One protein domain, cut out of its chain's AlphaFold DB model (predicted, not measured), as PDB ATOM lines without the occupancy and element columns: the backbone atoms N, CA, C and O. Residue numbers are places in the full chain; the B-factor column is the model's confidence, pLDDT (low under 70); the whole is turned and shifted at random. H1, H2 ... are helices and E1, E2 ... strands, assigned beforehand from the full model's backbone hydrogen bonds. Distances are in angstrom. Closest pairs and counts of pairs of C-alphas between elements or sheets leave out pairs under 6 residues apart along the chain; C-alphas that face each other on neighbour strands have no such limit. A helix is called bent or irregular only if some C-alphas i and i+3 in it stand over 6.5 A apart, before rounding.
ATOM      1  N   TRP A   2       6.666 -28.118  32.281       88.12
ATOM      2  CA  TRP A   2       6.693 -29.505  31.793       88.12
ATOM      3  C   TRP A   2       5.263 -30.046  31.685       88.12
ATOM      4  O   TRP A   2       4.356 -29.535  32.347       88.12
ATOM      5  N   ARG A   3       5.042 -31.031  30.806       92.19
ATOM      6  CA  ARG A   3       3.741 -31.698  30.652       92.19
ATOM      7  C   ARG A   3       3.617 -32.794  31.703       92.19
ATOM      8  O   ARG A   3       4.566 -33.536  31.926       92.19
ATOM      9  N   ILE A   4       2.444 -32.911  32.324       93.06
ATOM     10  CA  ILE A   4       2.181 -33.928  33.357       93.06
ATOM     11  C   ILE A   4       2.392 -35.345  32.807       93.06
ATOM     12  O   ILE A   4       2.942 -36.202  33.490       93.06
ATOM     13  N   ASP A   5       2.027 -35.566  31.547       94.75
ATOM     14  CA  ASP A   5       2.169 -36.866  30.890       94.75
ATOM     15  C   ASP A   5       3.615 -37.265  30.590       94.75
ATOM     16  O   ASP A   5       3.879 -38.448  30.391       94.75
ATOM     17  N   ASP A   6       4.551 -36.310  30.621       94.62
ATOM     18  CA  ASP A   6       5.976 -36.571  30.415       94.62
ATOM     19  C   ASP A   6       6.694 -36.975  31.710       94.62
ATOM     20  O   ASP A   6       7.867 -37.356  31.656       94.62
ATOM     21  N   ILE A   7       6.036 -36.894  32.875       95.00
ATOM     22  CA  ILE A   7       6.647 -37.302  34.143       95.00
ATOM     23  C   ILE A   7       6.818 -38.821  34.131       95.00
ATOM     24  O   ILE A   7       5.845 -39.569  34.154       95.00
ATOM     25  N   MET A   8       8.067 -39.271  34.101       93.75
ATOM     26  CA  MET A   8       8.437 -40.681  34.025       93.75
ATOM     27  C   MET A   8       8.502 -41.333  35.400       93.75
ATOM     28  O   MET A   8       8.060 -42.466  35.564       93.75
ATOM     29  N   SER A   9       9.051 -40.622  36.380       93.69
ATOM     30  CA  SER A   9       9.164 -41.090  37.756       93.69
ATOM     31  C   SER A   9       9.087 -39.917  38.728       93.69
ATOM     32  O   SER A   9       9.381 -38.766  38.388       93.69
ATOM     33  N   ILE A  10       8.641 -40.228  39.942       95.06
ATOM     34  CA  ILE A  10       8.598 -39.315  41.078       95.06
ATOM     35  C   ILE A  10       9.200 -40.028  42.278       95.06
ATOM     36  O   ILE A  10       8.861 -41.179  42.559       95.06
ATOM     37  N   TYR A  11      10.050 -39.323  43.013       95.12
ATOM     38  CA  TYR A  11      10.606 -39.830  44.255       95.12
ATOM     39  C   TYR A  11      10.404 -38.844  45.391       95.12
ATOM     40  O   TYR A  11      10.542 -37.633  45.220       95.12
ATOM     41  N   ARG A  12      10.141 -39.388  46.581       95.38
ATOM     42  CA  ARG A  12      10.309 -38.633  47.818       95.38
ATOM     43  C   ARG A  12      11.798 -38.443  48.071       95.38
ATOM     44  O   ARG A  12      12.576 -39.391  47.970       95.38
ATOM     45  N   ARG A  13      12.176 -37.212  48.384       96.31
ATOM     46  CA  ARG A  13      13.541 -36.806  48.695       96.31
ATOM     47  C   ARG A  13      13.613 -36.211  50.084       96.31
ATOM     48  O   ARG A  13      12.595 -35.875  50.697       96.31
ATOM     49  N   ARG A  14      14.847 -36.080  50.554       94.75
ATOM     50  CA  ARG A  14      15.151 -35.333  51.761       94.75
ATOM     51  C   ARG A  14      15.759 -33.990  51.395       94.75
ATOM     52  O   ARG A  14      16.426 -33.877  50.373       94.75
ATOM     53  N   TYR A  15      15.522 -32.996  52.231       94.75
ATOM     54  CA  TYR A  15      16.217 -31.718  52.216       94.75
ATOM     55  C   TYR A  15      16.654 -31.430  53.648       94.75
ATOM     56  O   TYR A  15      15.815 -31.449  54.551       94.75
ATOM     57  N   LEU A  16      17.960 -31.249  53.865       93.44
ATOM     58  CA  LEU A  16      18.558 -31.162  55.206       93.44
ATOM     59  C   LEU A  16      18.104 -32.326  56.106       93.44
ATOM     60  O   LEU A  16      17.564 -32.120  57.192       93.44
ATOM     61  N   LEU A  17      18.250 -33.556  55.597       92.62
ATOM     62  CA  LEU A  17      17.830 -34.814  56.232       92.62
ATOM     63  C   LEU A  17      16.329 -34.968  56.546       92.62
ATOM     64  O   LEU A  17      15.936 -35.986  57.112       92.62
ATOM     65  N   LYS A  18      15.468 -34.030  56.137       92.12
ATOM     66  CA  LYS A  18      14.015 -34.118  56.356       92.12
ATOM     67  C   LYS A  18      13.292 -34.578  55.104       92.12
ATOM     68  O   LYS A  18      13.558 -34.026  54.040       92.12
ATOM     69  N   PRO A  19      12.333 -35.517  55.183       93.19
ATOM     70  CA  PRO A  19      11.653 -36.077  54.015       93.19
ATOM     71  C   PRO A  19      10.541 -35.147  53.488       93.19
ATOM     72  O   PRO A  19       9.371 -35.540  53.385       93.19
ATOM     73  N   THR A  20      10.914 -33.902  53.193       95.00
ATOM     74  CA  THR A  20      10.058 -32.772  52.803       95.00
ATOM     75  C   THR A  20      10.183 -32.402  51.329       95.00
ATOM     76  O   THR A  20       9.528 -31.466  50.879       95.00
ATOM     77  N   ALA A  21      10.995 -33.131  50.564       96.94
ATOM     78  CA  ALA A  21      11.241 -32.834  49.164       96.94
ATOM     79  C   ALA A  21      10.658 -33.891  48.216       96.94
ATOM     80  O   ALA A  21      10.398 -35.040  48.588       96.94
ATOM     81  N   LEU A  22      10.459 -33.487  46.965       96.81
ATOM     82  CA  LEU A  22      10.065 -34.334  45.845       96.81
ATOM     83  C   LEU A  22      10.993 -34.079  44.664       96.81
ATOM     84  O   LEU A  22      11.393 -32.944  44.420       96.81
ATOM     85  N   GLU A  23      11.276 -35.125  43.898       97.25
ATOM     86  CA  GLU A  23      11.988 -35.002  42.631       97.25
ATOM     87  C   GLU A  23      11.206 -35.663  41.501       97.25
ATOM     88  O   GLU A  23      10.774 -36.814  41.617       97.25
ATOM     89  N   LEU A  24      11.015 -34.913  40.416       96.06
ATOM     90  CA  LEU A  24      10.289 -35.331  39.218       96.06
ATOM     91  C   LEU A  24      11.265 -35.525  38.065       96.06
ATOM     92  O   LEU A  24      12.017 -34.606  37.759       96.06
ATOM     93  N   PHE A  25      11.203 -36.664  37.382       95.62
ATOM     94  CA  PHE A  25      12.026 -36.956  36.205       95.62
ATOM     95  C   PHE A  25      11.170 -36.865  34.944       95.62
ATOM     96  O   PHE A  25      10.138 -37.528  34.836       95.62
ATOM     97  N   ILE A  26      11.590 -36.042  33.985       95.81
ATOM     98  CA  ILE A  26      10.800 -35.703  32.800       95.81
ATOM     99  C   ILE A  26      11.389 -36.392  31.567       95.81
ATOM    100  O   ILE A  26      12.518 -36.112  31.162       95.81
ATOM    101  N   LYS A  27      10.608 -37.274  30.932       93.75
ATOM    102  CA  LYS A  27      11.057 -38.094  29.795       93.75
ATOM    103  C   LYS A  27      11.440 -37.256  28.576       93.75
ATOM    104  O   LYS A  27      12.456 -37.531  27.946       93.75
ATOM    105  N   SER A  28      10.628 -36.254  28.240       93.44
ATOM    106  CA  SER A  28      10.783 -35.459  27.015       93.44
ATOM    107  C   SER A  28      12.039 -34.589  27.013       93.44
ATOM    108  O   SER A  28      12.636 -34.388  25.961       93.44
ATOM    109  N   THR A  29      12.465 -34.100  28.179       93.25
ATOM    110  CA  THR A  29      13.636 -33.220  28.313       93.25
ATOM    111  C   THR A  29      14.866 -33.921  28.877       93.25
ATOM    112  O   THR A  29      15.940 -33.329  28.862       93.25
ATOM    113  N   ARG A  30      14.711 -35.139  29.421       91.75
ATOM    114  CA  ARG A  30      15.721 -35.843  30.234       91.75
ATOM    115  C   ARG A  30      16.221 -35.030  31.438       91.75
ATOM    116  O   ARG A  30      17.268 -35.335  31.995       91.75
ATOM    117  N   LYS A  31      15.468 -34.005  31.852       93.75
ATOM    118  CA  LYS A  31      15.749 -33.208  33.052       93.75
ATOM    119  C   LYS A  31      14.983 -33.769  34.241       93.75
ATOM    120  O   LYS A  31      13.915 -34.366  34.082       93.75
ATOM    121  N   ASN A  32      15.496 -33.510  35.431       95.31
ATOM    122  CA  ASN A  32      14.772 -33.695  36.677       95.31
ATOM    123  C   ASN A  32      14.592 -32.349  37.391       95.31
ATOM    124  O   ASN A  32      15.251 -31.363  37.066       95.31
ATOM    125  N   TYR A  33      13.626 -32.294  38.301       95.69
ATOM    126  CA  TYR A  33      13.308 -31.096  39.066       95.69
ATOM    127  C   TYR A  33      13.093 -31.465  40.524       95.69
ATOM    128  O   TYR A  33      12.211 -32.272  40.826       95.69
ATOM    129  N   PHE A  34      13.878 -30.850  41.402       97.00
ATOM    130  CA  PHE A  34      13.808 -31.017  42.845       97.00
ATOM    131  C   PHE A  34      13.029 -29.864  43.484       97.00
ATOM    132  O   PHE A  34      13.272 -28.696  43.184       97.00
ATOM    133  N   PHE A  35      12.111 -30.187  44.392       94.94
ATOM    134  CA  PHE A  35      11.305 -29.213  45.121       94.94
ATOM    135  C   PHE A  35      11.288 -29.565  46.600       94.94
ATOM    136  O   PHE A  35      10.869 -30.663  46.960       94.94
ATOM    137  N   ASN A  36      11.676 -28.624  47.459       96.69
ATOM    138  CA  ASN A  36      11.400 -28.715  48.888       96.69
ATOM    139  C   ASN A  36      10.024 -28.100  49.187       96.69
ATOM    140  O   ASN A  36       9.686 -27.033  48.675       96.69
ATOM    141  N   LEU A  37       9.231 -28.778  50.010       95.19
ATOM    142  CA  LEU A  37       7.866 -28.403  50.371       95.19
ATOM    143  C   LEU A  37       7.732 -28.333  51.896       95.19
ATOM    144  O   LEU A  37       8.600 -28.780  52.642       95.19
ATOM    145  N   ARG A  38       6.606 -27.813  52.393       92.88
ATOM    146  CA  ARG A  38       6.251 -28.021  53.806       92.88
ATOM    147  C   ARG A  38       5.870 -29.486  54.002       92.88
ATOM    148  O   ARG A  38       5.232 -30.074  53.132       92.88
ATOM    149  N   SER A  39       6.172 -30.060  55.165       87.56
ATOM    150  CA  SER A  39       5.960 -31.491  55.445       87.56
ATOM    151  C   SER A  39       4.545 -31.985  55.117       87.56
ATOM    152  O   SER A  39       4.389 -33.047  54.517       87.56
ATOM    153  N   LYS A  40       3.515 -31.192  55.444       89.25
ATOM    154  CA  LYS A  40       2.104 -31.513  55.162       89.25
ATOM    155  C   LYS A  40       1.734 -31.485  53.672       89.25
ATOM    156  O   LYS A  40       0.791 -32.157  53.272       89.25
ATOM    157  N   ASP A  41       2.482 -30.742  52.855       95.00
ATOM    158  CA  ASP A  41       2.164 -30.523  51.440       95.00
ATOM    159  C   ASP A  41       2.740 -31.627  50.536       95.00
ATOM    160  O   ASP A  41       2.273 -31.800  49.414       95.00
ATOM    161  N   VAL A  42       3.727 -32.408  51.000       95.00
ATOM    162  CA  VAL A  42       4.381 -33.462  50.194       95.00
ATOM    163  C   VAL A  42       3.383 -34.519  49.721       95.00
ATOM    164  O   VAL A  42       3.337 -34.858  48.538       95.00
ATOM    165  N   VAL A  43       2.577 -35.042  50.650       93.69
ATOM    166  CA  VAL A  43       1.571 -36.071  50.346       93.69
ATOM    167  C   VAL A  43       0.440 -35.471  49.516       93.69
ATOM    168  O   VAL A  43       0.073 -36.046  48.497       93.69
ATOM    169  N   GLN A  44      -0.028 -34.271  49.876       95.06
ATOM    170  CA  GLN A  44      -1.086 -33.569  49.141       95.06
ATOM    171  C   GLN A  44      -0.695 -33.295  47.683       95.06
ATOM    172  O   GLN A  44      -1.499 -33.504  46.776       95.06
ATOM    173  N   PHE A  45       0.547 -32.868  47.436       95.44
ATOM    174  CA  PHE A  45       1.057 -32.657  46.084       95.44
ATOM    175  C   PHE A  45       1.071 -33.961  45.283       95.44
ATOM    176  O   PHE A  45       0.631 -33.985  44.132       95.44
ATOM    177  N   HIS A  46       1.567 -35.050  45.880       95.19
ATOM    178  CA  HIS A  46       1.617 -36.354  45.219       95.19
ATOM    179  C   HIS A  46       0.215 -36.873  44.881       95.19
ATOM    180  O   HIS A  46      -0.026 -37.264  43.740       95.19
ATOM    181  N   GLU A  47      -0.731 -36.794  45.815       94.69
ATOM    182  CA  GLU A  47      -2.127 -37.181  45.590       94.69
ATOM    183  C   GLU A  47      -2.780 -36.340  44.487       94.69
ATOM    184  O   GLU A  47      -3.392 -36.889  43.565       94.69
ATOM    185  N   ALA A  48      -2.589 -35.018  44.520       95.19
ATOM    186  CA  ALA A  48      -3.094 -34.111  43.495       95.19
ATOM    187  C   ALA A  48      -2.500 -34.410  42.109       95.19
ATOM    188  O   ALA A  48      -3.221 -34.370  41.109       95.19
ATOM    189  N   LEU A  49      -1.207 -34.746  42.032       94.75
ATOM    190  CA  LEU A  49      -0.555 -35.148  40.789       94.75
ATOM    191  C   LEU A  49      -1.130 -36.468  40.260       94.75
ATOM    192  O   LEU A  49      -1.489 -36.559  39.085       94.75
ATOM    193  N   MET A  50      -1.264 -37.482  41.117       94.25
ATOM    194  CA  MET A  50      -1.788 -38.791  40.718       94.25
ATOM    195  C   MET A  50      -3.266 -38.727  40.308       94.25
ATOM    196  O   MET A  50      -3.669 -39.433  39.378       94.25
ATOM    197  N   ALA A  51      -4.057 -37.831  40.906       94.69
ATOM    198  CA  ALA A  51      -5.446 -37.574  40.513       94.69
ATOM    199  C   ALA A  51      -5.580 -37.073  39.062       94.69
ATOM    200  O   ALA A  51      -6.595 -37.328  38.413       94.69
ATOM    201  N   ARG A  52      -4.540 -36.432  38.504       94.38
ATOM    202  CA  ARG A  52      -4.489 -36.010  37.089       94.38
ATOM    203  C   ARG A  52      -4.223 -37.157  36.111       94.38
ATOM    204  O   ARG A  52      -4.255 -36.934  34.907       94.38
ATOM    205  N   ARG A  53      -3.985 -38.377  36.609       92.50
ATOM    206  CA  ARG A  53      -3.715 -39.598  35.824       92.50
ATOM    207  C   ARG A  53      -2.594 -39.450  34.767       92.50
ATOM    208  O   ARG A  53      -2.818 -39.851  33.620       92.50
ATOM    209  N   PRO A  54      -1.394 -38.958  35.144       93.75
ATOM    210  CA  PRO A  54      -0.228 -38.858  34.257       93.75
ATOM    211  C   PRO A  54       0.030 -40.150  33.471       93.75
ATOM    212  O   PRO A  54       0.131 -41.228  34.065       93.75
ATOM    213  N   LEU A  55       0.142 -40.049  32.141       92.00
ATOM    214  CA  LEU A  55       0.206 -41.211  31.243       92.00
ATOM    215  C   LEU A  55       1.318 -42.219  31.567       92.00
ATOM    216  O   LEU A  55       1.071 -43.424  31.469       92.00
ATOM    217  N   LEU A  56       2.518 -41.748  31.912       91.88
ATOM    218  CA  LEU A  56       3.670 -42.607  32.203       91.88
ATOM    219  C   LEU A  56       3.637 -43.135  33.642       91.88
ATOM    220  O   LEU A  56       3.699 -44.347  33.835       91.88
ATOM    221  N   LEU A  57       3.432 -42.263  34.636       91.19
ATOM    222  CA  LEU A  57       3.351 -42.671  36.046       91.19
ATOM    223  C   LEU A  57       2.220 -43.671  36.317       91.19
ATOM    224  O   LEU A  57       2.406 -44.611  37.079       91.19
ATOM    225  N   LYS A  58       1.043 -43.523  35.692       87.75
ATOM    226  CA  LYS A  58      -0.098 -44.418  35.971       87.75
ATOM    227  C   LYS A  58       0.163 -45.885  35.604       87.75
ATOM    228  O   LYS A  58      -0.546 -46.759  36.102       87.75
ATOM    229  N   ARG A  59       1.118 -46.143  34.699       86.00
ATOM    230  CA  ARG A  59       1.505 -47.496  34.267       86.00
ATOM    231  C   ARG A  59       2.360 -48.203  35.313       86.00
ATOM    232  O   ARG A  59       2.382 -49.428  35.332       86.00
ATOM    233  N   ASP A  60       3.017 -47.442  36.181       85.12
ATOM    234  CA  ASP A  60       3.870 -47.968  37.231       85.12
ATOM    235  C   ASP A  60       3.088 -48.046  38.563       85.12
ATOM    236  O   ASP A  60       2.703 -47.028  39.145       85.12
ATOM    237  N   PRO A  61       2.801 -49.247  39.097       83.44
ATOM    238  CA  PRO A  61       2.111 -49.374  40.378       83.44
ATOM    239  C   PRO A  61       2.974 -48.922  41.569       83.44
ATOM    240  O   PRO A  61       2.433 -48.663  42.650       83.44
ATOM    241  N   THR A  62       4.298 -48.819  41.411       82.75
ATOM    242  CA  THR A  62       5.216 -48.450  42.495       82.75
ATOM    243  C   THR A  62       5.067 -46.983  42.898       82.75
ATOM    244  O   THR A  62       5.126 -46.697  44.095       82.75
ATOM    245  N   VAL A  63       4.742 -46.097  41.946       85.88
ATOM    246  CA  VAL A  63       4.594 -44.642  42.151       85.88
ATOM    247  C   VAL A  63       3.221 -44.219  42.685       85.88
ATOM    248  O   VAL A  63       3.010 -43.043  42.981       85.88
ATOM    249  N   ARG A  64       2.279 -45.163  42.868       85.25
ATOM    250  CA  ARG A  64       0.957 -44.898  43.480       85.25
ATOM    251  C   ARG A  64       1.043 -44.365  44.907       85.25
ATOM    252  O   ARG A  64       0.084 -43.773  45.386       85.25
ATOM    253  N   ARG A  65       2.156 -44.608  45.596       89.88
ATOM    254  CA  ARG A  65       2.462 -44.068  46.922       89.88
ATOM    255  C   ARG A  65       3.919 -43.633  46.938       89.88
ATOM    256  O   ARG A  65       4.757 -44.278  46.313       89.88
ATOM    257  N   LEU A  66       4.227 -42.598  47.708       91.94
ATOM    258  CA  LEU A  66       5.610 -42.241  48.013       91.94
ATOM    259  C   LEU A  66       6.209 -43.291  48.957       91.94
ATOM    260  O   LEU A  66       5.891 -43.326  50.145       91.94
ATOM    261  N   ARG A  67       7.049 -44.178  48.418       92.12
ATOM    262  CA  ARG A  67       7.674 -45.269  49.176       92.12
ATOM    263  C   ARG A  67       8.985 -44.823  49.820       92.12
ATOM    264  O   ARG A  67       9.722 -44.020  49.253       92.12
TER     265      ARG A  67
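Overview. This is residues 2 to 67 of the 358 residues of an uncharacterized protein of Phytophthora ramorum (UniProt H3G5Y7). A small three-stranded antiparallel sheet has one helix, H1, laid along one of its faces, and after H1 the printed part comes back to strand E1 at the sheet's edge, where the very short helix H2 only grazes the sheet. The strands E1, E2 and E3 fold back and forth in two hairpins before H1 begins. The printed part has 66 residues, with three named strands and two named helices in the order E1, E2, E3, H1, H2; the sheet's order is E1, E2, E3, and the class is mixed, helices and strands. It is compact, with a radius of gyration of the C-alphas of 11.4 A, and spans 30 by 22 by 17 A.

Along the chain. E1 is residues 7 to 15, 21.2 A long, beginning at C-alpha 7 at (6.647, -37.302, 34.143); it bends by 53 degrees at residue 12. E2 is residues 18 to 26, 23.8 A long, and E3 is residues 32 to 36, 13.6 A long. H1 is residues 39 to 51, 19.8 A long, from C-alpha 39 at (5.960, -31.491, 55.445); it is only just irregular, with C-alphas 40 and 43 6.7 A apart. H2 is residues 61 to 64 and ends at C-alpha 64 at (0.957, -44.898, 43.480).

Arrangement. E1, E2 and E3 form a meander, each strand the antiparallel neighbour of the one before. E1 and E2 are a hairpin at 157 degrees, with N 8 and O 25 at 2.8 A and N 23 and O 11 at 2.9 A, within hydrogen-bond range. E2 and E3 are a hairpin, also at 157 degrees, with N 35 and O 22 at 2.8 A, within hydrogen-bond range. E1 and E3 are edge strands. H1 is on one face of the sheet, which gives two layers, a helix over a sheet, at a height of 10.2 A over the sheet. It lies over E2 and only just over E1, where 3 of its C-alphas fall, and runs along the strands, at 16 degrees to E2 on the local plane. The closest C-alphas of E2 and H1 are those of Thr 20 and Ser 39, 5.0 A apart. H2 only grazes the sheet, with residues 62 to 64; the closest C-alphas of E1 and H2 are those of Ile 10 and Val 63, 6.7 A apart. H1 and H2 are close but not clearly touching, the C-alphas of Met 50 and Arg 64 being 7.2 A apart. In H1, 7 of 9 O i to N i+4 pairs are within hydrogen-bond range; H2 is too short for such a pair.

Size, cuts and confidence. The two C-alphas farthest apart are those of Leu 16 and Leu 55, 31.8 A. The printed part has no cut. The links E1 to E2, E2 to E3 and E3 to H1 are tight, and that from H1 to H2, 9 residues, is short. Mean pLDDT of the printed part is 93.0, and no printed residue is under 70.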